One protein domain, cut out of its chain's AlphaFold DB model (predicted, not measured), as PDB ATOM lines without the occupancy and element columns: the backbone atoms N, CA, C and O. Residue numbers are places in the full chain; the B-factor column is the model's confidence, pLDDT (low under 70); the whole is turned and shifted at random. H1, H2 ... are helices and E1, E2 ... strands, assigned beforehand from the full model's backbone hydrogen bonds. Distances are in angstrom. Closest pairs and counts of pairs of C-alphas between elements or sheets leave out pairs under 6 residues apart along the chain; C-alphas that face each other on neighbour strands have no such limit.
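Overview. This is residues 120 to 305 of the 465 residues of an uncharacterized protein of Streptomyces sp. SID13031 (UniProt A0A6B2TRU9). A twisted sheet of five strands has one long helix, H5, running along one face, with the short helix H1 packed on that same face and set steeply to H5. H6 packs on the side of H5 away from the sheet, while H4 and the loop of residues 234 to 248 lie out toward the end where H5 begins. The printed part has 186 residues, with seven named helices and five named strands in the order E1 H1 H2 E2 H3 E3 E4 E5 H4 H5 H6 H7; the mixed sheet runs E2 E1 E3 E4 E5. The class is mixed, helices and strands, and the whole is compact, with a radius of gyration of the C-alphas of 17.0 A and spans of 53 by 41 by 26 A.

Arrangement. E1, residues 120 to 122, is parallel to its neighbours E2, residues 154 to 157, with N 120 and O 154 at 2.8 A, and E3, residues 179 to 187, with N 121 and O 180 at 2.8 A, both within hydrogen-bond range. H1, residues 136 to 143, is on the sheet at a height of 7.0 A and only just stands up from it, rising 42 degrees. H2, residues 145 to 149, and H3, residues 167 to 174, only graze the sheet. E1, H1, H2 and E2 form a strand-helix-strand unit, two parallel neighbour strands with helices between; E2, H3 and E3 form a split one, with E1 between its strands; both crossovers are right-handed. E3, E4, residues 190 to 198, and E5, residues 206 to 216, form a meander of two antiparallel hairpins, with N 183 and O 194 at 3.0 A and N 193 and O 213 at 2.9 A. H4, residues 225 to 233, is not on the sheet but is near H5, residues 249 to 276. H5 runs along the strands, at 25 degrees to E4 on the local plane and a height of 9.5 A; with H1 on the same face it makes two layers, helices on one face of a sheet. Residues 256 to 264 of H5 touch H1 at a steep tilt of 60 degrees, the same way; the closest C-alphas, of Leu 140 and Val 260, are 5.4 A apart. H6, residues 286 to 290, touches H5, the C-alphas of Val 265 and Ala 289 being closest at 5.3 A. H7, residues 295 to 298, is close to H6 but not clearly touching, with 1 pair of C-alphas within 8 A. In H1 to H6 every O i to N i+4 pair is within hydrogen-bond range; H7 is too short for one.

Along the chain. E1 begins at C-alpha 120, (46.937, 23.265, 38.301). From first to last C-alpha E3 measures 25.6 A, E4 26.6 A, E5 29.1 A and H5 40.3 A, from (58.748, 51.632, 37.631) to (36.529, 20.884, 51.108).

Size, cuts and confidence. The C-alphas farthest apart, of Ser 203 and Ala 245, are 54.8 A apart. The printed part has no cut; the links E1 to H1 and H4 to H5 are long. The mean pLDDT of the printed part is 82.9, and residues 126 to 129, 202 to 203, 235 to 249 and 294 to 305 are under 70.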
ATOM      1  N   VAL A 120      47.075  21.858  38.681       96.25
ATOM      2  CA  VAL A 120      46.937  23.265  38.301       96.25
ATOM      3  C   VAL A 120      47.757  23.501  37.040       96.25
ATOM      4  O   VAL A 120      48.989  23.462  37.076       96.25
ATOM      5  N   LEU A 121      47.075  23.730  35.923       94.62
ATOM      6  CA  LEU A 121      47.672  24.025  34.627       94.62
ATOM      7  C   LEU A 121      47.555  25.511  34.319       94.62
ATOM      8  O   LEU A 121      46.460  26.022  34.092       94.62
ATOM      9  N   PHE A 122      48.690  26.198  34.254       92.50
ATOM     10  CA  PHE A 122      48.712  27.552  33.716       92.50
ATOM     11  C   PHE A 122      48.765  27.520  32.196       92.50
ATOM     12  O   PHE A 122      49.656  26.898  31.608       92.50
ATOM     13  N   VAL A 123      47.831  28.245  31.594       88.00
ATOM     14  CA  VAL A 123      47.805  28.546  30.170       88.00
ATOM     15  C   VAL A 123      48.593  29.843  29.963       88.00
ATOM     16  O   VAL A 123      48.348  30.812  30.689       88.00
ATOM     17  N   PRO A 124      49.554  29.888  29.024       80.88
ATOM     18  CA  PRO A 124      50.254  31.125  28.708       80.88
ATOM     19  C   PRO A 124      49.266  32.202  28.240       80.88
ATOM     20  O   PRO A 124      48.216  31.892  27.686       80.88
ATOM     21  N   SER A 125      49.612  33.466  28.469       72.12
ATOM     22  CA  SER A 125      48.826  34.619  28.033       72.12
ATOM     23  C   SER A 125      48.815  34.780  26.515       72.12
ATOM     24  O   SER A 125      49.755  34.372  25.816       72.12
ATOM     25  N   HIS A 126      47.772  35.424  25.984       66.75
ATOM     26  CA  HIS A 126      47.796  35.894  24.601       66.75
ATOM     27  C   HIS A 126      48.928  36.928  24.448       66.75
ATOM     28  O   HIS A 126      49.040  37.869  25.231       66.75
ATOM     29  N   GLN A 127      49.798  36.746  23.448       60.94
ATOM     30  CA  GLN A 127      51.013  37.563  23.266       60.94
ATOM     31  C   GLN A 127      50.739  39.046  22.959       60.94
ATOM     32  O   GLN A 127      51.685  39.836  22.940       60.94
ATOM     33  N   ASP A 128      49.471  39.403  22.750       57.62
ATOM     34  CA  ASP A 128      48.990  40.749  22.430       57.62
ATOM     35  C   ASP A 128      48.945  41.687  23.657       57.62
ATOM     36  O   ASP A 128      48.690  42.881  23.510       57.62
ATOM     37  N   GLY A 129      49.203  41.169  24.866       64.88
ATOM     38  CA  GLY A 129      49.308  41.962  26.097       64.88
ATOM     39  C   GLY A 129      50.638  42.715  26.253       64.88
ATOM     40  O   GLY A 129      51.640  42.408  25.599       64.88
ATOM     41  N   ASP A 130      50.666  43.691  27.168       75.94
ATOM     42  CA  ASP A 130      51.875  44.456  27.503       75.94
ATOM     43  C   ASP A 130      53.023  43.498  27.917       75.94
ATOM     44  O   ASP A 130      52.872  42.724  28.873       75.94
ATOM     45  N   PRO A 131      54.182  43.527  27.220       80.88
ATOM     46  CA  PRO A 131      55.322  42.659  27.504       80.88
ATOM     47  C   PRO A 131      55.790  42.669  28.962       80.88
ATOM     48  O   PRO A 131      56.339  41.661  29.414       80.88
ATOM     49  N   ALA A 132      55.558  43.763  29.696       80.94
ATOM     50  CA  ALA A 132      55.901  43.883  31.111       80.94
ATOM     51  C   ALA A 132      55.192  42.837  31.994       80.94
ATOM     52  O   ALA A 132      55.722  42.447  33.034       80.94
ATOM     53  N   TRP A 133      54.034  42.331  31.559       85.81
ATOM     54  CA  TRP A 133      53.208  41.384  32.313       85.81
ATOM     55  C   TRP A 133      53.433  39.920  31.930       85.81
ATOM     56  O   TRP A 133      52.927  39.026  32.604       85.81
ATOM     57  N   ARG A 134      54.259  39.639  30.912       83.88
ATOM     58  CA  ARG A 134      54.625  38.264  30.511       83.88
ATOM     59  C   ARG A 134      55.142  37.385  31.665       83.88
ATOM     60  O   ARG A 134      54.860  36.189  31.645       83.88
ATOM     61  N   PRO A 135      55.863  37.908  32.680       86.31
ATOM     62  CA  PRO A 135      56.296  37.100  33.821       86.31
ATOM     63  C   PRO A 135      55.187  36.747  34.828       86.31
ATOM     64  O   PRO A 135      55.453  35.963  35.742       86.31
ATOM     65  N   LEU A 136      53.974  37.306  34.719       87.00
ATOM     66  CA  LEU A 136      52.909  37.135  35.716       87.00
ATOM     67  C   LEU A 136      52.541  35.658  35.954       87.00
ATOM     68  O   LEU A 136      52.605  35.233  37.111       87.00
ATOM     69  N   PRO A 137      52.271  34.825  34.926       86.69
ATOM     70  CA  PRO A 137      51.983  33.407  35.148       86.69
ATOM     71  C   PRO A 137      53.141  32.656  35.825       86.69
ATOM     72  O   PRO A 137      52.918  31.696  36.563       86.69
ATOM     73  N   LEU A 138      54.392  33.085  35.599       85.12
ATOM     74  CA  LEU A 138      55.572  32.426  36.174       85.12
ATOM     75  C   LEU A 138      55.666  32.735  37.664       85.12
ATOM     76  O   LEU A 138      55.947  31.855  38.473       85.12
ATOM     77  N   ARG A 139      55.400  33.991  38.019       87.75
ATOM     78  CA  ARG A 139      55.421  34.476  39.398       87.75
ATOM     79  C   ARG A 139      54.250  33.922  40.204       87.75
ATOM     80  O   ARG A 139      54.471  33.484  41.328       87.75
ATOM     81  N   LEU A 140      53.065  33.820  39.600       89.06
ATOM     82  CA  LEU A 140      51.926  33.097  40.174       89.06
ATOM     83  C   LEU A 140      52.268  31.632  40.454       89.06
ATOM     84  O   LEU A 140      52.024  31.146  41.555       89.06
ATOM     85  N   ARG A 141      52.903  30.938  39.503       88.31
ATOM     86  CA  ARG A 141      53.387  29.569  39.729       88.31
ATOM     87  C   ARG A 141      54.349  29.495  40.916       88.31
ATOM     88  O   ARG A 141      54.198  28.603  41.744       88.31
ATOM     89  N   SER A 142      55.330  30.394  40.997       88.31
ATOM     90  CA  SER A 142      56.273  30.425  42.123       88.31
ATOM     91  C   SER A 142      55.562  30.632  43.462       88.31
ATOM     92  O   SER A 142      55.899  29.951  44.423       88.31
ATOM     93  N   ALA A 143      54.551  31.504  43.512       87.50
ATOM     94  CA  ALA A 143      53.747  31.731  44.714       87.50
ATOM     95  C   ALA A 143      52.932  30.495  45.139       87.50
ATOM     96  O   ALA A 143      52.630  30.336  46.314       87.50
ATOM     97  N   LEU A 144      52.598  29.594  44.209       90.31
ATOM     98  CA  LEU A 144      51.878  28.347  44.500       90.31
ATOM     99  C   LEU A 144      52.794  27.163  44.834       90.31
ATOM    100  O   LEU A 144      52.290  26.082  45.131       90.31
ATOM    101  N   MET A 145      54.120  27.326  44.792       89.31
ATOM    102  CA  MET A 145      55.045  26.237  45.124       89.31
ATOM    103  C   MET A 145      54.836  25.640  46.525       89.31
ATOM    104  O   MET A 145      54.832  24.411  46.608       89.31
ATOM    105  N   PRO A 146      54.555  26.429  47.582       89.00
ATOM    106  CA  PRO A 146      54.237  25.874  48.897       89.00
ATOM    107  C   PRO A 146      53.062  24.883  48.877       89.00
ATOM    108  O   PRO A 146      53.104  23.865  49.558       89.00
ATOM    109  N   LEU A 147      52.046  25.102  48.027       89.31
ATOM    110  CA  LEU A 147      50.935  24.152  47.875       89.31
ATOM    111  C   LEU A 147      51.371  22.833  47.235       89.31
ATOM    112  O   LEU A 147      50.753  21.797  47.475       89.31
ATOM    113  N   GLN A 148      52.402  22.859  46.388       90.19
ATOM    114  CA  GLN A 148      52.961  21.637  45.823       90.19
ATOM    115  C   GLN A 148      53.777  20.867  46.861       90.19
ATOM    116  O   GLN A 148      53.670  19.640  46.915       90.19
ATOM    117  N   ASP A 149      54.536  21.575  47.694       87.50
ATOM    118  CA  ASP A 149      55.327  20.980  48.773       87.50
ATOM    119  C   ASP A 149      54.412  20.331  49.830       87.50
ATOM    120  O   ASP A 149      54.642  19.190  50.237       87.50
ATOM    121  N   ASP A 150      53.285  20.981  50.141       87.50
ATOM    122  CA  ASP A 150      52.217  20.467  51.014       87.50
ATOM    123  C   ASP A 150      51.360  19.360  50.365       87.50
ATOM    124  O   ASP A 150      50.429  18.837  50.984       87.50
ATOM    125  N   ARG A 151      51.625  18.996  49.100       88.19
ATOM    126  CA  ARG A 151      50.800  18.070  48.297       88.19
ATOM    127  C   ARG A 151      49.319  18.479  48.226       88.19
ATOM    128  O   ARG A 151      48.438  17.628  48.079       88.19
ATOM    129  N   ALA A 152      49.035  19.775  48.311       90.38
ATOM    130  CA  ALA A 152      47.703  20.343  48.128       90.38
ATOM    131  C   ALA A 152      47.360  20.533  46.641       90.38
ATOM    132  O   ALA A 152      46.194  20.424  46.271       90.38
ATOM    133  N   ALA A 153      48.354  20.756  45.778       94.19
ATOM    134  CA  ALA A 153      48.181  20.898  44.332       94.19
ATOM    135  C   ALA A 153      49.404  20.378  43.562       94.19
ATOM    136  O   ALA A 153      50.508  20.329  44.093       94.19
ATOM    137  N   LEU A 154      49.234  20.023  42.288       94.50
ATOM    138  CA  LEU A 154      50.353  19.758  41.382       94.50
ATOM    139  C   LEU A 154      50.435  20.873  40.343       94.50
ATOM    140  O   LEU A 154      49.550  20.984  39.508       94.50
ATOM    141  N   VAL A 155      51.484  21.694  40.361       93.25
ATOM    142  CA  VAL A 155      51.529  22.904  39.526       93.25
ATOM    143  C   VAL A 155      52.356  22.669  38.261       93.25
ATOM    144  O   VAL A 155      53.532  22.302  38.327       93.25
ATOM    145  N   ARG A 156      51.761  22.869  37.082       91.88
ATOM    146  CA  ARG A 156      52.407  22.686  35.772       91.88
ATOM    147  C   ARG A 156      52.049  23.813  34.800       91.88
ATOM    148  O   ARG A 156      51.155  24.622  35.040       91.88
ATOM    149  N   TRP A 157      52.803  23.871  33.709       88.25
ATOM    150  CA  TRP A 157      52.659  24.841  32.627       88.25
ATOM    151  C   TRP A 157      52.369  24.120  31.324       88.25
ATOM    152  O   TRP A 157      52.886  23.023  31.108       88.25
ATOM    153  N   THR A 158      51.587  24.756  30.459       87.75
ATOM    154  CA  THR A 158      51.520  24.351  29.057       87.75
ATOM    155  C   THR A 158      52.500  25.165  28.231       87.75
ATOM    156  O   THR A 158      52.759  26.336  28.503       87.75
ATOM    157  N   ASP A 159      53.072  24.533  27.213       87.06
ATOM    158  CA  ASP A 159      54.067  25.168  26.349       87.06
ATOM    159  C   ASP A 159      53.421  26.134  25.349       87.06
ATOM    160  O   ASP A 159      54.098  26.960  24.735       87.06
ATOM    161  N   ARG A 160      52.106  26.003  25.143       86.56
ATOM    162  CA  ARG A 160      51.340  26.751  24.146       86.56
ATOM    163  C   ARG A 160      49.984  27.180  24.682       86.56
ATOM    164  O   ARG A 160      49.476  26.625  25.658       86.56
ATOM    165  N   LEU A 161      49.406  28.156  23.983       86.00
ATOM    166  CA  LEU A 161      48.023  28.578  24.165       86.00
ATOM    167  C   LEU A 161      47.075  27.401  23.943       86.00
ATOM    168  O   LEU A 161      47.291  26.577  23.053       86.00
ATOM    169  N   ILE A 162      46.014  27.357  24.744       85.50
ATOM    170  CA  ILE A 162      45.016  26.292  24.705       85.50
ATOM    171  C   ILE A 162      43.663  26.919  24.388       85.50
ATOM    172  O   ILE A 162      43.142  27.654  25.228       85.50
ATOM    173  N   PRO A 163      43.049  26.628  23.229       86.31
ATOM    174  CA  PRO A 163      41.617  26.839  23.083       86.31
ATOM    175  C   PRO A 163      40.909  25.883  24.048       86.31
ATOM    176  O   PRO A 163      40.947  24.673  23.849       86.31
ATOM    177  N   TRP A 164      40.344  26.401  25.138       90.06
ATOM    178  CA  TRP A 164      39.623  25.584  26.112       90.06
ATOM    179  C   TRP A 164      38.115  25.607  25.825       90.06
ATOM    180  O   TRP A 164      37.569  26.703  25.673       90.06
ATOM    181  N   PRO A 165      37.423  24.451  25.802       91.56
ATOM    182  CA  PRO A 165      37.927  23.087  26.005       91.56
ATOM    183  C   PRO A 165      38.771  22.557  24.835       91.56
ATOM    184  O   PRO A 165      38.499  22.859  23.677       91.56
ATOM    185  N   HIS A 166      39.789  21.743  25.146       91.44
ATOM    186  CA  HIS A 166      40.672  21.130  24.146       91.44
ATOM    187  C   HIS A 166      40.543  19.602  24.149       91.44
ATOM    188  O   HIS A 166      41.183  18.919  24.954       91.44
ATOM    189  N   ASP A 167      39.803  19.050  23.188       90.56
ATOM    190  CA  ASP A 167      39.422  17.628  23.155       90.56
ATOM    191  C   ASP A 167      40.609  16.666  23.264       90.56
ATOM    192  O   ASP A 167      40.613  15.775  24.108       90.56
ATOM    193  N   ALA A 168      41.669  16.866  22.473       91.12
ATOM    194  CA  ALA A 168      42.819  15.958  22.504       91.12
ATOM    195  C   ALA A 168      43.665  16.081  23.791       91.12
ATOM    196  O   ALA A 168      44.350  15.135  24.170       91.12
ATOM    197  N   LEU A 169      43.635  17.230  24.476       93.31
ATOM    198  CA  LEU A 169      44.312  17.394  25.765       93.31
ATOM    199  C   LEU A 169      43.527  16.650  26.843       93.31
ATOM    200  O   LEU A 169      44.097  15.900  27.631       93.31
ATOM    201  N   ILE A 170      42.204  16.800  26.814       93.81
ATOM    202  CA  ILE A 170      41.294  16.098  27.712       93.81
ATOM    203  C   ILE A 170      41.416  14.585  27.509       93.81
ATOM    204  O   ILE A 170      41.697  13.870  28.463       93.81
ATOM    205  N   ALA A 171      41.290  14.096  26.276       92.44
ATOM    206  CA  ALA A 171      41.278  12.665  25.987       92.44
ATOM    207  C   ALA A 171      42.601  11.959  26.326       92.44
ATOM    208  O   ALA A 171      42.581  10.860  26.878       92.44
ATOM    209  N   HIS A 172      43.748  12.561  26.003       93.06
ATOM    210  CA  HIS A 172      45.042  11.891  26.172       93.06
ATOM    211  C   HIS A 172      45.681  12.163  27.536       93.06
ATOM    212  O   HIS A 172      46.230  11.247  28.153       93.06
ATOM    213  N   ASP A 173      45.583  13.392  28.043       94.69
ATOM    214  CA  ASP A 173      46.318  13.802  29.237       94.69
ATOM    215  C   ASP A 173      45.426  13.997  30.462       94.69
ATOM    216  O   ASP A 173      45.793  13.522  31.531       94.69
ATOM    217  N   LEU A 174      44.237  14.597  30.335       94.31
ATOM    218  CA  LEU A 174      43.456  15.041  31.505       94.31
ATOM    219  C   LEU A 174      42.256  14.163  31.875       94.31
ATOM    220  O   LEU A 174      41.608  14.432  32.883       94.31
ATOM    221  N   ALA A 175      41.947  13.119  31.103       91.06
ATOM    222  CA  ALA A 175      40.852  12.197  31.411       91.06
ATOM    223  C   ALA A 175      40.983  11.652  32.844       91.06
ATOM    224  O   ALA A 175      42.044  11.154  33.231       91.06
ATOM    225  N   ASP A 176      39.920  11.807  33.628       88.19
ATOM    226  CA  ASP A 176      39.841  11.437  35.047       88.19
ATOM    227  C   ASP A 176      40.848  12.138  35.980       88.19
ATOM    228  O   ASP A 176      40.889  11.844  37.174       88.19
ATOM    229  N   LEU A 177      41.640  13.097  35.483       92.50
ATOM    230  CA  LEU A 177      42.530  13.904  36.311       92.50
ATOM    231  C   LEU A 177      41.813  15.183  36.757       92.50
ATOM    232  O   LEU A 177      41.436  15.987  35.893       92.50
ATOM    233  N   PRO A 178      41.651  15.428  38.072       93.19
ATOM    234  CA  PRO A 178      41.134  16.697  38.571       93.19
ATOM    235  C   PRO A 178      42.092  17.812  38.159       93.19
ATOM    236  O   PRO A 178      43.225  17.863  38.630       93.19
ATOM    237  N   THR A 179      41.654  18.682  37.254       95.38
ATOM    238  CA  THR A 179      42.512  19.696  36.639       95.38
ATOM    239  C   THR A 179      41.868  21.070  36.733       95.38
ATOM    240  O   THR A 179      40.762  21.263  36.233       95.38
ATOM    241  N   LEU A 180      42.579  22.024  37.332       95.50
ATOM    242  CA  LEU A 180      42.258  23.447  37.350       95.50
ATOM    243  C   LEU A 180      43.097  24.151  36.281       95.50
ATOM    244  O   LEU A 180      44.324  24.157  36.356       95.50
ATOM    245  N   LEU A 181      42.443  24.757  35.297       94.75
ATOM    246  CA  LEU A 181      43.104  25.623  34.328       94.75
ATOM    247  C   LEU A 181      43.080  27.063  34.805       94.75
ATOM    248  O   LEU A 181      42.036  27.562  35.226       94.75
ATOM    249  N   VAL A 182      44.229  27.717  34.684       94.31
ATOM    250  CA  VAL A 182      44.444  29.099  35.096       94.31
ATOM    251  C   VAL A 182      44.965  29.894  33.909       94.31
ATOM    252  O   VAL A 182      46.001  29.559  33.337       94.31
ATOM    253  N   SER A 183      44.267  30.968  33.561       91.50
ATOM    254  CA  SER A 183      44.731  31.992  32.622       91.50
ATOM    255  C   SER A 183      44.714  33.330  33.352       91.50
ATOM    256  O   SER A 183      43.734  33.659  34.019       91.50
ATOM    257  N   ALA A 184      45.830  34.051  33.291       90.56
ATOM    258  CA  ALA A 184      46.016  35.329  33.962       90.56
ATOM    259  C   ALA A 184      46.617  36.321  32.971       90.56
ATOM    260  O   ALA A 184      47.723  36.102  32.472       90.56
ATOM    261  N   ASP A 185      45.890  37.401  32.721       88.94
ATOM    262  CA  ASP A 185      46.228  38.423  31.741       88.94
ATOM    263  C   ASP A 185      46.033  39.816  32.346       88.94
ATOM    264  O   ASP A 185      45.191  40.012  33.220       88.94
ATOM    265  N   VAL A 186      46.814  40.793  31.880       88.31
ATOM    266  CA  VAL A 186      46.585  42.209  32.192       88.31
ATOM    267  C   VAL A 186      46.353  42.960  30.893       88.31
ATOM    268  O   VAL A 186      47.249  43.053  30.052       88.31
ATOM    269  N   VAL A 187      45.146  43.495  30.730       84.88
ATOM    270  CA  VAL A 187      44.709  44.190  29.516       84.88
ATOM    271  C   VAL A 187      44.273  45.594  29.904       84.88
ATOM    272  O   VAL A 187      43.405  45.765  30.750       84.88
ATOM    273  N   ALA A 188      44.904  46.614  29.316       84.12
ATOM    274  CA  ALA A 188      44.606  48.025  29.601       84.12
ATOM    275  C   ALA A 188      44.623  48.398  31.107       84.12
ATOM    276  O   ALA A 188      43.894  49.283  31.547       84.12
ATOM    277  N   GLY A 189      45.472  47.736  31.902       84.81
ATOM    278  CA  GLY A 189      45.572  47.957  33.351       84.81
ATOM    279  C   GLY A 189      44.526  47.213  34.190       84.81
ATOM    280  O   GLY A 189      44.532  47.355  35.411       84.81
ATOM    281  N   GLU A 190      43.667  46.399  33.576       89.69
ATOM    282  CA  GLU A 190      42.769  45.476  34.272       89.69
ATOM    283  C   GLU A 190      43.416  44.092  34.378       89.69
ATOM    284  O   GLU A 190      43.865  43.535  33.376       89.69
ATOM    285  N   LEU A 191      43.451  43.522  35.586       90.19
ATOM    286  CA  LEU A 191      43.796  42.118  35.792       90.19
ATOM    287  C   LEU A 191      42.578  41.254  35.479       90.19
ATOM    288  O   LEU A 191      41.560  41.355  36.166       90.19
ATOM    289  N   GLU A 192      42.718  40.359  34.508       91.31
ATOM    290  CA  GLU A 192      41.756  39.311  34.195       91.31
ATOM    291  C   GLU A 192      42.317  37.953  34.619       91.31
ATOM    292  O   GLU A 192      43.277  37.444  34.040       91.31
ATOM    293  N   LEU A 193      41.691  37.336  35.624       90.94
ATOM    294  CA  LEU A 193      41.955  35.949  35.993       90.94
ATOM    295  C   LEU A 193      40.775  35.081  35.583       90.94
ATOM    296  O   LEU A 193      39.627  35.327  35.975       90.94
ATOM    297  N   ARG A 194      41.071  34.025  34.834       92.31
ATOM    298  CA  ARG A 194      40.100  33.042  34.372       92.31
ATOM    299  C   ARG A 194      40.438  31.672  34.934       92.31
ATOM    300  O   ARG A 194      41.576  31.215  34.823       92.31
ATOM    301  N   LEU A 195      39.431  31.021  35.510       92.88
ATOM    302  CA  LEU A 195      39.520  29.667  36.045       92.88
ATOM    303  C   LEU A 195      38.508  28.756  35.356       92.88
ATOM    304  O   LEU A 195      37.383  29.153  35.045       92.88
ATOM    305  N   GLY A 196      38.917  27.519  35.124       92.62
ATOM    306  CA  GLY A 196      38.104  26.473  34.514       92.62
ATOM    307  C   GLY A 196      38.791  25.130  34.698       92.62
ATOM    308  O   GLY A 196      39.637  24.983  35.576       92.62
ATOM    309  N   GLY A 197      38.464  24.149  33.867       94.25
ATOM    310  CA  GLY A 197      39.150  22.860  33.892       94.25
ATOM    311  C   GLY A 197      38.198  21.683  33.846       94.25
ATOM    312  O   GLY A 197      37.085  21.796  33.338       94.25
ATOM    313  N   CYS A 198      38.643  20.527  34.325       94.06
ATOM    314  CA  CYS A 198      37.879  19.288  34.219       94.06
ATOM    315  C   CYS A 198      38.049  18.400  35.452       94.06
ATOM    316  O   CYS A 198      39.019  18.528  36.195       94.06
ATOM    317  N   ASN A 199      37.072  17.526  35.689       90.69
ATOM    318  CA  ASN A 199      37.043  16.556  36.789       90.69
ATOM    319  C   ASN A 199      37.179  17.183  38.195       90.69
ATOM    320  O   ASN A 199      37.581  16.526  39.153       90.69
ATOM    321  N   LEU A 200      36.803  18.458  38.351       86.19
ATOM    322  CA  LEU A 200      36.818  19.180  39.634       86.19
ATOM    323  C   LEU A 200      35.604  18.854  40.523       86.19
ATOM    324  O   LEU A 200      35.539  19.281  41.677       86.19
ATOM    325  N   GLY A 201      34.674  18.026  40.038       76.88
ATOM    326  CA  GLY A 201      33.438  17.628  40.720       76.88
ATOM    327  C   GLY A 201      32.216  18.469  40.336       76.88
ATOM    328  O   GLY A 201      32.317  19.488  39.643       76.88
ATOM    329  N   GLY A 202      31.048  18.039  40.814       69.81
ATOM    330  CA  GLY A 202      29.742  18.573  40.413       69.81
ATOM    331  C   GLY A 202      29.119  17.797  39.249       69.81
ATOM    332  O   GLY A 202      29.587  16.719  38.892       69.81
ATOM    333  N   SER A 203      28.044  18.340  38.674       68.50
ATOM    334  CA  SER A 203      27.285  17.709  37.582       68.50
ATOM    335  C   SER A 203      27.994  17.748  36.228       68.50
ATOM    336  O   SER A 203      27.681  16.941  35.357       68.50
ATOM    337  N   GLU A 204      28.933  18.679  36.037       77.94
ATOM    338  CA  GLU A 204      29.631  18.889  34.768       77.94
ATOM    339  C   GLU A 204      31.101  18.444  34.859       77.94
ATOM    340  O   GLU A 204      31.848  18.963  35.696       77.94
ATOM    341  N   PRO A 205      31.552  17.516  33.991       83.25
ATOM    342  CA  PRO A 205      32.933  17.038  33.991       83.25
ATOM    343  C   PRO A 205      33.915  18.064  33.415       83.25
ATOM    344  O   PRO A 205      35.103  17.997  33.717       83.25
ATOM    345  N   ILE A 206      33.441  19.017  32.606       90.19
ATOM    346  CA  ILE A 206      34.245  20.069  31.978       90.19
ATOM    347  C   ILE A 206      33.607  21.412  32.315       90.19
ATOM    348  O   ILE A 206      32.426  21.617  32.062       90.19
ATOM    349  N   ARG A 207      34.405  22.334  32.849       88.50
ATOM    350  CA  ARG A 207      34.023  23.719  33.122       88.50
ATOM    351  C   ARG A 207      34.802  24.644  32.202       88.50
ATOM    352  O   ARG A 207      36.036  24.589  32.163       88.50
ATOM    353  N   ASN A 208      34.091  25.499  31.473       89.31
ATOM    354  CA  ASN A 208      34.710  26.524  30.634       89.31
ATOM    355  C   ASN A 208      35.556  27.489  31.474       89.31
ATOM    356  O   ASN A 208      35.335  27.637  32.677       89.31
ATOM    357  N   LEU A 209      36.524  28.152  30.835       87.38
ATOM    358  CA  LEU A 209      37.272  29.230  31.476       87.38
ATOM    359  C   LEU A 209      36.307  30.385  31.738       87.38
ATOM    360  O   LEU A 209      35.820  31.031  30.813       87.38
ATOM    361  N   THR A 210      36.027  30.623  33.011       87.38
ATOM    362  CA  THR A 210      35.177  31.714  33.477       87.38
ATOM    363  C   THR A 210      36.046  32.768  34.128       87.38
ATOM    364  O   THR A 210      36.989  32.453  34.852       87.38
ATOM    365  N   GLN A 211      35.751  34.030  33.846       84.75
ATOM    366  CA  GLN A 211      36.417  35.141  34.502       84.75
ATOM    367  C   GLN A 211      35.968  35.194  35.964       84.75
ATOM    368  O   GLN A 211      34.797  35.439  36.246       84.75
ATOM    369  N   VAL A 212      36.906  34.953  36.875       84.62
ATOM    370  CA  VAL A 212      36.656  34.933  38.325       84.62
ATOM    371  C   VAL A 212      37.141  36.205  39.008       84.62
ATOM    372  O   VAL A 212      36.600  36.596  40.035       84.62
ATOM    373  N   VAL A 213      38.134  36.875  38.419       84.62
ATOM    374  CA  VAL A 213      38.604  38.185  38.858       84.62
ATOM    375  C   VAL A 213      38.695  39.079  37.638       84.62
ATOM    376  O   VAL A 213      39.307  38.714  36.634       84.62
ATOM    377  N   ARG A 214      38.084  40.255  37.751       89.56
ATOM    378  CA  ARG A 214      38.331  41.391  36.874       89.56
ATOM    379  C   ARG A 214      38.356  42.642  37.714       89.56
ATOM    380  O   ARG A 214      37.354  42.996  38.329       89.56
ATOM    381  N   THR A 215      39.521  43.261  37.785       89.06
ATOM    382  CA  THR A 215      39.730  44.438  38.618       89.06
ATOM    383  C   THR A 215      40.738  45.358  37.969       89.06
ATOM    384  O   THR A 215      41.736  44.902  37.409       89.06
ATOM    385  N   GLN A 216      40.500  46.657  38.095       88.94
ATOM    386  CA  GLN A 216      41.514  47.647  37.781       88.94
ATOM    387  C   GLN A 216      42.690  47.463  38.744       88.94
ATOM    388  O   GLN A 216      42.484  47.303  39.954       88.94
ATOM    389  N   LEU A 217      43.912  47.472  38.215       87.25
ATOM    390  CA  LEU A 217      45.107  47.516  39.044       87.25
ATOM    391  C   LEU A 217      45.184  48.881  39.740       87.25
ATOM    392  O   LEU A 217      44.989  49.903  39.076       87.25
ATOM    393  N   PRO A 218      45.466  48.932  41.052       84.12
ATOM    394  CA  PRO A 218      45.474  50.199  41.760       84.12
ATOM    395  C   PRO A 218      46.602  51.115  41.275       84.12
ATOM    396  O   PRO A 218      47.736  50.665  41.085       84.12
ATOM    397  N   THR A 219      46.304  52.401  41.101       82.88
ATOM    398  CA  THR A 219      47.252  53.411  40.604       82.88
ATOM    399  C   THR A 219      47.408  54.581  41.569       82.88
ATOM    400  O   THR A 219      46.475  54.885  42.314       82.88
ATOM    401  N   GLY A 220      48.557  55.262  41.504       77.75
ATOM    402  CA  GLY A 220      48.837  56.555  42.133       77.75
ATOM    403  C   GLY A 220      48.383  56.637  43.589       77.75
ATOM    404  O   GLY A 220      48.966  56.001  44.467       77.75
ATOM    405  N   ASP A 221      47.303  57.388  43.813       79.06
ATOM    406  CA  ASP A 221      46.732  57.729  45.123       79.06
ATOM    407  C   ASP A 221      46.288  56.525  45.967       79.06
ATOM    408  O   ASP A 221      46.103  56.650  47.177       79.06
ATOM    409  N   TYR A 222      46.128  55.340  45.366       81.25
ATOM    410  CA  TYR A 222      45.847  54.125  46.132       81.25
ATOM    411  C   TYR A 222      47.022  53.712  47.032       81.25
ATOM    412  O   TYR A 222      46.804  53.170  48.122       81.25
ATOM    413  N   TRP A 223      48.258  53.938  46.575       82.00
ATOM    414  CA  TRP A 223      49.484  53.448  47.203       82.00
ATOM    415  C   TRP A 223      50.058  54.466  48.192       82.00
ATOM    416  O   TRP A 223      51.100  55.078  47.950       82.00
ATOM    417  N   THR A 224      49.382  54.641  49.331       81.00
ATOM    418  CA  THR A 224      49.901  55.472  50.430       81.00
ATOM    419  C   THR A 224      51.140  54.829  51.075       81.00
ATOM    420  O   THR A 224      51.313  53.607  50.980       81.00
ATOM    421  N   PRO A 225      52.010  55.606  51.751       81.19
ATOM    422  CA  PRO A 225      53.169  55.060  52.460       81.19
ATOM    423  C   PRO A 225      52.806  53.930  53.428       81.19
ATOM    424  O   PRO A 225      53.444  52.887  53.400       81.19
ATOM    425  N   GLU A 226      51.725  54.078  54.193       79.19
ATOM    426  CA  GLU A 226      51.281  53.085  55.178       79.19
ATOM    427  C   GLU A 226      50.894  51.758  54.512       79.19
ATOM    428  O   GLU A 226      51.220  50.680  55.010       79.19
ATOM    429  N   ARG A 227      50.222  51.825  53.355       80.38
ATOM    430  CA  ARG A 227      49.859  50.638  52.572       80.38
ATOM    431  C   ARG A 227      51.076  49.968  51.960       80.38
ATOM    432  O   ARG A 227      51.130  48.744  51.934       80.38
ATOM    433  N   LEU A 228      52.036  50.751  51.475       79.50
ATOM    434  CA  LEU A 228      53.287  50.226  50.934       79.50
ATOM    435  C   LEU A 228      54.132  49.553  52.019       79.50
ATOM    436  O   LEU A 228      54.644  48.464  51.777       79.50
ATOM    437  N   ASP A 229      54.215  50.144  53.211       79.19
ATOM    438  CA  ASP A 229      54.949  49.585  54.349       79.19
ATOM    439  C   ASP A 229      54.293  48.279  54.835       79.19
ATOM    440  O   ASP A 229      54.971  47.270  55.058       79.19
ATOM    441  N   TRP A 230      52.958  48.240  54.903       78.00
ATOM    442  CA  TRP A 230      52.219  47.001  55.153       78.00
ATOM    443  C   TRP A 230      52.490  45.955  54.057       78.00
ATOM    444  O   TRP A 230      52.794  44.795  54.345       78.00
ATOM    445  N   PHE A 231      52.444  46.359  52.788       79.31
ATOM    446  CA  PHE A 231      52.631  45.464  51.649       79.31
ATOM    447  C   PHE A 231      54.051  44.880  51.597       79.31
ATOM    448  O   PHE A 231      54.222  43.701  51.288       79.31
ATOM    449  N   GLU A 232      55.069  45.670  51.947       79.38
ATOM    450  CA  GLU A 232      56.459  45.225  52.066       79.38
ATOM    451  C   GLU A 232      56.648  44.267  53.249       79.38
ATOM    452  O   GLU A 232      57.245  43.203  53.077       79.38
ATOM    453  N   SER A 233      56.075  44.575  54.418       77.00
ATOM    454  CA  SER A 233      56.203  43.723  55.613       77.00
ATOM    455  C   SER A 233      55.527  42.351  55.480       77.00
ATOM    456  O   SER A 233      55.965  41.388  56.106       77.00
ATOM    457  N   THR A 234      54.508  42.236  54.627       72.50
ATOM    458  CA  THR A 234      53.804  40.977  54.321       72.50
ATOM    459  C   THR A 234      54.370  40.246  53.101       72.50
ATOM    460  O   THR A 234      53.888  39.174  52.730       72.50
ATOM    461  N   SER A 235      55.398  40.794  52.441       67.44
ATOM    462  CA  SER A 235      55.924  40.209  51.210       67.44
ATOM    463  C   SER A 235      56.884  39.055  51.466       67.44
ATOM    464  O   SER A 235      58.055  39.244  51.787       67.44
ATOM    465  N   THR A 236      56.431  37.839  51.186       55.62
ATOM    466  CA  THR A 236      57.265  36.624  51.227       55.62
ATOM    467  C   THR A 236      58.292  36.556  50.087       55.62
ATOM    468  O   THR A 236      59.277  35.826  50.165       55.62
ATOM    469  N   SER A 237      58.102  37.348  49.029       55.19
ATOM    470  CA  SER A 237      58.889  37.334  47.788       55.19
ATOM    471  C   SER A 237      60.164  38.198  47.806       55.19
ATOM    472  O   SER A 237      60.806  38.366  46.763       55.19
ATOM    473  N   GLY A 238      60.543  38.773  48.957       54.91
ATOM    474  CA  GLY A 238      61.678  39.701  49.048       54.91
ATOM    475  C   GLY A 238      61.460  40.996  48.256       54.91
ATOM    476  O   GLY A 238      62.425  41.635  47.822       54.91
ATOM    477  N   PHE A 239      60.196  41.367  48.017       61.47
ATOM    478  CA  PHE A 239      59.839  42.687  47.515       61.47
ATOM    479  C   PHE A 239      60.482  43.736  48.425       61.47
ATOM    480  O   PHE A 239      60.302  43.704  49.637       61.47
ATOM    481  N   ARG A 240      61.262  44.633  47.825       63.09
ATOM    482  CA  ARG A 240      61.759  45.829  48.495       63.09
ATOM    483  C   ARG A 240      61.231  47.032  47.766       63.09
ATOM    484  O   ARG A 240      61.282  47.048  46.525       63.09
ATOM    485  N   ARG A 241      60.768  48.017  48.531       64.62
ATOM    486  CA  ARG A 241      60.325  49.289  47.976       64.62
ATOM    487  C   ARG A 241      61.448  49.861  47.096       64.62
ATOM    488  O   ARG A 241      62.596  49.956  47.537       64.62
ATOM    489  N   PRO A 242      61.168  50.187  45.828       57.44
ATOM    490  CA  PRO A 242      62.117  50.927  45.009       57.44
ATOM    491  C   PRO A 242      62.359  52.297  45.647       57.44
ATOM    492  O   PRO A 242      61.428  52.903  46.178       57.44
ATOM    493  N   SER A 243      63.606  52.776  45.622       55.59
ATOM    494  CA  SER A 243      63.919  54.114  46.129       55.59
ATOM    495  C   SER A 243      63.093  55.167  45.379       55.59
ATOM    496  O   SER A 243      62.774  54.990  44.202       55.59
ATOM    497  N   GLU A 244      62.755  56.270  46.055       55.84
ATOM    498  CA  GLU A 244      61.880  57.352  45.555       55.84
ATOM    499  C   GLU A 244      62.275  57.915  44.171       55.84
ATOM    500  O   GLU A 244      61.466  58.557  43.508       55.84
ATOM    501  N   ALA A 245      63.490  57.635  43.692       43.50
ATOM    502  CA  ALA A 245      64.004  58.051  42.391       43.50
ATOM    503  C   ALA A 245      63.377  57.333  41.170       43.50
ATOM    504  O   ALA A 245      63.599  57.778  40.046       43.50
ATOM    505  N   ALA A 246      62.604  56.253  41.348       48.78
ATOM    506  CA  ALA A 246      62.023  55.458  40.252       48.78
ATOM    507  C   ALA A 246      60.488  55.595  40.156       48.78
ATOM    508  O   ALA A 246      59.741  54.616  40.266       48.78
ATOM    509  N   VAL A 247      60.000  56.825  39.962       54.25
ATOM    510  CA  VAL A 247      58.567  57.111  39.771       54.25
ATOM    511  C   VAL A 247      58.067  56.397  38.500       54.25
ATOM    512  O   VAL A 247      58.596  56.600  37.412       54.25
ATOM    513  N   GLY A 248      57.075  55.511  38.642       60.56
ATOM    514  CA  GLY A 248      56.444  54.748  37.551       60.56
ATOM    515  C   GLY A 248      56.971  53.320  37.314       60.56
ATOM    516  O   GLY A 248      56.198  52.450  36.908       60.56
ATOM    517  N   GLU A 249      58.245  53.025  37.590       65.44
ATOM    518  CA  GLU A 249      58.748  51.632  37.631       65.44
ATOM    519  C   GLU A 249      58.433  50.990  38.987       65.44
ATOM    520  O   GLU A 249      58.056  49.817  39.070       65.44
ATOM    521  N   GLY A 250      58.491  51.793  40.052       71.69
ATOM    522  CA  GLY A 250      58.147  51.341  41.387       71.69
ATOM    523  C   GLY A 250      56.687  50.957  41.567       71.69
ATOM    524  O   GLY A 250      56.387  49.893  42.105       71.69
ATOM    525  N   GLU A 251      55.791  51.783  41.040       77.00
ATOM    526  CA  GLU A 251      54.352  51.528  41.047       77.00
ATOM    527  C   GLU A 251      54.007  50.248  40.279       77.00
ATOM    528  O   GLU A 251      53.288  49.393  40.790       77.00
ATOM    529  N   ARG A 252      54.605  50.049  39.096       79.12
ATOM    530  CA  ARG A 252      54.418  48.821  38.313       79.12
ATOM    531  C   ARG A 252      54.863  47.573  39.065       79.12
ATOM    532  O   ARG A 252      54.192  46.549  38.991       79.12
ATOM    533  N   ARG A 253      55.962  47.641  39.819       80.81
ATOM    534  CA  ARG A 253      56.424  46.509  40.636       80.81
ATOM    535  C   ARG A 253      55.436  46.172  41.757       80.81
ATOM    536  O   ARG A 253      55.211  44.992  42.015       80.81
ATOM    537  N   VAL A 254      54.847  47.186  42.396       82.62
ATOM    538  CA  VAL A 254      53.809  47.006  43.426       82.62
ATOM    539  C   VAL A 254      52.543  46.406  42.810       82.62
ATOM    540  O   VAL A 254      52.039  45.405  43.309       82.62
ATOM    541  N   GLN A 255      52.069  46.954  41.687       86.69
ATOM    542  CA  GLN A 255      50.912  46.429  40.952       86.69
ATOM    543  C   GLN A 255      51.121  44.977  40.524       86.69
ATOM    544  O   GLN A 255      50.206  44.162  40.626       86.69
ATOM    545  N   PHE A 256      52.329  44.646  40.066       88.06
ATOM    546  CA  PHE A 256      52.685  43.293  39.674       88.06
ATOM    547  C   PHE A 256      52.590  42.320  40.848       88.06
ATOM    548  O   PHE A 256      51.953  41.275  40.737       88.06
ATOM    549  N   GLU A 257      53.189  42.665  41.985       86.88
ATOM    550  CA  GLU A 257      53.111  41.831  43.182       86.88
ATOM    551  C   GLU A 257      51.665  41.719  43.684       86.88
ATOM    552  O   GLU A 257      51.219  40.632  44.041       86.88
ATOM    553  N   TRP A 258      50.890  42.806  43.645       87.94
ATOM    554  CA  TRP A 258      49.481  42.786  44.039       87.94
ATOM    555  C   TRP A 258      48.656  41.855  43.144       87.94
ATOM    556  O   TRP A 258      47.877  41.047  43.648       87.94
ATOM    557  N   ALA A 259      48.892  41.887  41.828       89.81
ATOM    558  CA  ALA A 259      48.275  40.964  40.879       89.81
ATOM    559  C   ALA A 259      48.643  39.499  41.168       89.81
ATOM    560  O   ALA A 259      47.780  38.622  41.095       89.81
ATOM    561  N   VAL A 260      49.901  39.230  41.542       90.75
ATOM    562  CA  VAL A 260      50.346  37.889  41.957       90.75
ATOM    563  C   VAL A 260      49.603  37.434  43.213       90.75
ATOM    564  O   VAL A 260      49.098  36.314  43.238       90.75
ATOM    565  N   ARG A 261      49.486  38.282  44.240       89.00
ATOM    566  CA  ARG A 261      48.789  37.924  45.487       89.00
ATOM    567  C   ARG A 261      47.297  37.699  45.267       89.00
ATOM    568  O   ARG A 261      46.752  36.709  45.744       89.00
ATOM    569  N   LEU A 262      46.649  38.557  44.481       89.62
ATOM    570  CA  LEU A 262      45.236  38.393  44.150       89.62
ATOM    571  C   LEU A 262      44.984  37.111  43.343       89.62
ATOM    572  O   LEU A 262      44.047  36.366  43.636       89.62
ATOM    573  N   GLY A 263      45.844  36.815  42.365       91.44
ATOM    574  CA  GLY A 263      45.777  35.557  41.624       91.44
ATOM    575  C   GLY A 263      46.042  34.337  42.509       91.44
ATOM    576  O   GLY A 263      45.339  33.337  42.388       91.44
ATOM    577  N   HIS A 264      46.995  34.429  43.442       91.94
ATOM    578  CA  HIS A 264      47.272  33.383  44.425       91.94
ATOM    579  C   HIS A 264      46.041  33.081  45.288       91.94
ATOM    580  O   HIS A 264      45.626  31.926  45.341       91.94
ATOM    581  N   VAL A 265      45.399  34.104  45.866       91.12
ATOM    582  CA  VAL A 265      44.160  33.964  46.654       91.12
ATOM    583  C   VAL A 265      43.066  33.261  45.856       91.12
ATOM    584  O   VAL A 265      42.462  32.311  46.344       91.12
ATOM    585  N   ALA A 266      42.821  33.685  44.615       91.56
ATOM    586  CA  ALA A 266      41.769  33.096  43.791       91.56
ATOM    587  C   ALA A 266      42.048  31.624  43.431       91.56
ATOM    588  O   ALA A 266      41.131  30.802  43.424       91.56
ATOM    589  N   ILE A 267      43.308  31.273  43.157       93.50
ATOM    590  CA  ILE A 267      43.702  29.891  42.856       93.50
ATOM    591  C   ILE A 267      43.640  29.021  44.119       93.50
ATOM    592  O   ILE A 267      43.123  27.908  44.055       93.50
ATOM    593  N   VAL A 268      44.106  29.525  45.266       93.50
ATOM    594  CA  VAL A 268      43.997  28.843  46.567       93.50
ATOM    595  C   VAL A 268      42.535  28.605  46.919       93.50
ATOM    596  O   VAL A 268      42.172  27.475  47.222       93.50
ATOM    597  N   ALA A 269      41.669  29.612  46.770       91.31
ATOM    598  CA  ALA A 269      40.235  29.462  46.994       91.31
ATOM    599  C   ALA A 269      39.631  28.342  46.131       91.31
ATOM    600  O   ALA A 269      38.806  27.577  46.617       91.31
ATOM    601  N   ALA A 270      40.064  28.205  44.870       91.50
ATOM    602  CA  ALA A 270      39.624  27.134  43.972       91.50
ATOM    603  C   ALA A 270      40.182  25.740  44.342       91.50
ATOM    604  O   ALA A 270      39.534  24.723  44.082       91.50
ATOM    605  N   ILE A 271      41.368  25.672  44.950       93.44
ATOM    606  CA  ILE A 271      41.969  24.426  45.449       93.44
ATOM    607  C   ILE A 271      41.297  23.993  46.755       93.44
ATOM    608  O   ILE A 271      40.901  22.834  46.879       93.44
ATOM    609  N   ASP A 272      41.110  24.919  47.692       92.25
ATOM    610  CA  ASP A 272      40.389  24.685  48.943       92.25
ATOM    611  C   ASP A 272      38.972  24.214  48.642       92.25
ATOM    612  O   ASP A 272      38.537  23.179  49.135       92.25
ATOM    613  N   ALA A 273      38.301  24.897  47.718       88.94
ATOM    614  CA  ALA A 273      37.031  24.495  47.143       88.94
ATOM    615  C   ALA A 273      36.983  23.024  46.697       88.94
ATOM    616  O   ALA A 273      36.026  22.299  46.971       88.94
ATOM    617  N   TYR A 274      38.022  22.563  46.000       90.12
ATOM    618  CA  TYR A 274      38.119  21.179  45.549       90.12
ATOM    619  C   TYR A 274      38.269  20.196  46.722       90.12
ATOM    620  O   TYR A 274      37.620  19.140  46.716       90.12
ATOM    621  N   HIS A 275      39.110  20.519  47.708       91.62
ATOM    622  CA  HIS A 275      39.400  19.638  48.845       91.62
ATOM    623  C   HIS A 275      38.285  19.618  49.887       91.62
ATOM    624  O   HIS A 275      37.960  18.540  50.379       91.62
ATOM    625  N   LEU A 276      37.644  20.753  50.164       90.31
ATOM    626  CA  LEU A 276      36.529  20.884  51.108       90.31
ATOM    627  C   LEU A 276      35.342  19.971  50.759       90.31
ATOM    628  O   LEU A 276      34.638  19.483  51.642       90.31
ATOM    629  N   LEU A 277      35.145  19.678  49.471       88.38
ATOM    630  CA  LEU A 277      34.112  18.751  48.997       88.38
ATOM    631  C   LEU A 277      34.497  17.265  49.144       88.38
ATOM    632  O   LEU A 277      33.669  16.397  48.884       88.38
ATOM    633  N   ARG A 278      35.754  16.943  49.485       88.81
ATOM    634  CA  ARG A 278      36.314  15.578  49.371       88.81
ATOM    635  C   ARG A 278      37.062  15.075  50.598       88.81
ATOM    636  O   ARG A 278      37.227  13.866  50.737       88.81
ATOM    637  N   ARG A 279      37.580  15.967  51.438       90.12
ATOM    638  CA  ARG A 279      38.503  15.631  52.524       90.12
ATOM    639  C   ARG A 279      37.968  16.165  53.844       90.12
ATOM    640  O   ARG A 279      37.781  17.366  54.004       90.12
ATOM    641  N   THR A 280      37.753  15.260  54.790       91.00
ATOM    642  CA  THR A 280      37.437  15.612  56.178       91.00
ATOM    643  C   THR A 280      38.668  16.187  56.868       91.00
ATOM    644  O   THR A 280      39.776  15.708  56.615       91.00
ATOM    645  N   GLY A 281      38.491  17.186  57.735       89.94
ATOM    646  CA  GLY A 281      39.614  17.826  58.428       89.94
ATOM    647  C   GLY A 281      40.639  18.498  57.506       89.94
ATOM    648  O   GLY A 281      41.818  18.575  57.850       89.94
ATOM    649  N   TYR A 282      40.234  18.917  56.303       91.88
ATOM    650  CA  TYR A 282      41.117  19.663  55.414       91.88
ATOM    651  C   TYR A 282      41.396  21.054  55.989       91.88
ATOM    652  O   TYR A 282      40.479  21.862  56.105       91.88
ATOM    653  N   ALA A 283      42.665  21.326  56.297       90.56
ATOM    654  CA  ALA A 283      43.112  22.638  56.743       90.56
ATOM    655  C   ALA A 283      43.104  23.628  55.567       90.56
ATOM    656  O   ALA A 283      43.984  23.564  54.701       90.56
ATOM    657  N   GLU A 284      42.112  24.522  55.549       89.56
ATOM    658  CA  GLU A 284      41.980  25.576  54.535       89.56
ATOM    659  C   GLU A 284      43.237  26.446  54.478       89.56
ATOM    660  O   GLU A 284      43.743  26.903  55.506       89.56
ATOM    661  N   LYS A 285      43.719  26.690  53.257       90.12
ATOM    662  CA  LYS A 285      44.893  27.522  52.965       90.12
ATOM    663  C   LYS A 285      44.503  28.939  52.555       90.12
ATOM    664  O   LYS A 285      45.366  29.804  52.445       90.12
ATOM    665  N   LEU A 286      43.212  29.190  52.333       88.06
ATOM    666  CA  LEU A 286      42.696  30.497  51.956       88.06
ATOM    667  C   LEU A 286      43.055  31.563  52.988       88.06
ATOM    668  O   LEU A 286      43.407  32.662  52.586       88.06
ATOM    669  N   ASP A 287      42.999  31.253  54.283       82.88
ATOM    670  CA  ASP A 287      43.353  32.224  55.327       82.88
ATOM    671  C   ASP A 287      44.813  32.678  55.180       82.88
ATOM    672  O   ASP A 287      45.070  33.876  55.090       82.88
ATOM    673  N   ASP A 288      45.740  31.731  55.014       84.50
ATOM    674  CA  ASP A 288      47.163  32.018  54.802       84.50
ATOM    675  C   ASP A 288      47.385  32.858  53.528       84.50
ATOM    676  O   ASP A 288      48.239  33.742  53.484       84.50
ATOM    677  N   ALA A 289      46.600  32.603  52.475       87.00
ATOM    678  CA  ALA A 289      46.655  33.375  51.236       87.00
ATOM    679  C   ALA A 289      46.058  34.785  51.391       87.00
ATOM    680  O   ALA A 289      46.551  35.734  50.778       87.00
ATOM    681  N   LEU A 290      44.996  34.931  52.188       84.31
ATOM    682  CA  LEU A 290      44.335  36.205  52.468       84.31
ATOM    683  C   LEU A 290      45.178  37.106  53.365       84.31
ATOM    684  O   LEU A 290      45.139  38.314  53.157       84.31
ATOM    685  N   ASP A 291      45.972  36.549  54.278       79.94
ATOM    686  CA  ASP A 291      46.921  37.309  55.105       79.94
ATOM    687  C   ASP A 291      47.986  38.030  54.257       79.94
ATOM    688  O   ASP A 291      48.542  39.054  54.663       79.94
ATOM    689  N   LEU A 292      48.246  37.535  53.042       78.12
ATOM    690  CA  LEU A 292      49.114  38.201  52.071       78.12
ATOM    691  C   LEU A 292      48.397  39.352  51.339       78.12
ATOM    692  O   LEU A 292      49.059  40.211  50.752       78.12
ATOM    693  N   LEU A 293      47.063  39.398  51.339       77.19
ATOM    694  CA  LEU A 293      46.257  40.437  50.692       77.19
ATOM    695  C   LEU A 293      45.853  41.529  51.698       77.19
ATOM    696  O   LEU A 293      45.742  41.276  52.891       77.19
ATOM    697  N   GLU A 294      45.658  42.771  51.233       69.00
ATOM    698  CA  GLU A 294      45.251  43.875  52.117       69.00
ATOM    699  C   GLU A 294      44.002  43.483  52.924       69.00
ATOM    700  O   GLU A 294      43.013  43.015  52.355       69.00
ATOM    701  N   GLN A 295      44.034  43.709  54.239       66.62
ATOM    702  CA  GLN A 295      42.992  43.275  55.177       66.62
ATOM    703  C   GLN A 295      41.578  43.724  54.753       66.62
ATOM    704  O   GLN A 295      40.628  42.947  54.807       66.62
ATOM    705  N   SER A 296      41.459  44.940  54.205       61.59
ATOM    706  CA  SER A 296      40.200  45.511  53.700       61.59
ATOM    707  C   SER A 296      39.594  44.745  52.511       61.59
ATOM    708  O   SER A 296      38.375  44.745  52.308       61.59
ATOM    709  N   MET A 297      40.439  44.087  51.714       64.62
ATOM    710  CA  MET A 297      40.037  43.218  50.610       64.62
ATOM    711  C   MET A 297      39.785  41.792  51.090       64.62
ATOM    712  O   MET A 297      38.840  41.158  50.615       64.62
ATOM    713  N   ALA A 298      40.578  41.314  52.052       63.44
ATOM    714  CA  ALA A 298      40.403  39.998  52.650       63.44
ATOM    715  C   ALA A 298      39.009  39.830  53.272       63.44
ATOM    716  O   ALA A 298      38.394  38.773  53.129       63.44
ATOM    717  N   ASP A 299      38.461  40.896  53.862       62.06
ATOM    718  CA  ASP A 299      37.124  40.912  54.465       62.06
ATOM    719  C   ASP A 299      35.992  40.515  53.509       62.06
ATOM    720  O   ASP A 299      34.977  39.958  53.939       62.06
ATOM    721  N   ARG A 300      36.181  40.754  52.207       63.75
ATOM    722  CA  ARG A 300      35.177  40.531  51.158       63.75
ATOM    723  C   ARG A 300      35.233  39.131  50.550       63.75
ATOM    724  O   ARG A 300      34.332  38.768  49.797       63.75
ATOM    725  N   VAL A 301      36.269  38.351  50.858       67.19
ATOM    726  CA  VAL A 301      36.456  37.007  50.305       67.19
ATOM    727  C   VAL A 301      35.858  35.979  51.259       67.19
ATOM    728  O   VAL A 301      36.240  35.881  52.426       67.19
ATOM    729  N   THR A 302      34.898  35.212  50.750       66.75
ATOM    730  CA  THR A 302      34.331  34.028  51.405       66.75
ATOM    731  C   THR A 302      34.153  32.943  50.353       66.75
ATOM    732  O   THR A 302      33.944  33.259  49.180       66.75
ATOM    733  N   ILE A 303      34.247  31.672  50.752       67.25
ATOM    734  CA  ILE A 303      33.900  30.556  49.871       67.25
ATOM    735  C   ILE A 303      32.468  30.127  50.214       67.25
ATOM    736  O   ILE A 303      32.261  29.494  51.248       67.25
ATOM    737  N   PRO A 304      31.451  30.502  49.416       65.56
ATOM    738  CA  PRO A 304      30.073  30.176  49.744       65.56
ATOM    739  C   PRO A 304      29.784  28.716  49.384       65.56
ATOM    740  O   PRO A 304      29.497  28.396  48.230       65.56
ATOM    741  N   TYR A 305      29.825  27.830  50.378       68.62
ATOM    742  CA  TYR A 305      29.338  26.461  50.230       68.62
ATOM    743  C   TYR A 305      27.996  26.255  50.925       68.62
ATOM    744  O   TYR A 305      27.836  26.645  52.082       68.62
TER     745      TYR A 305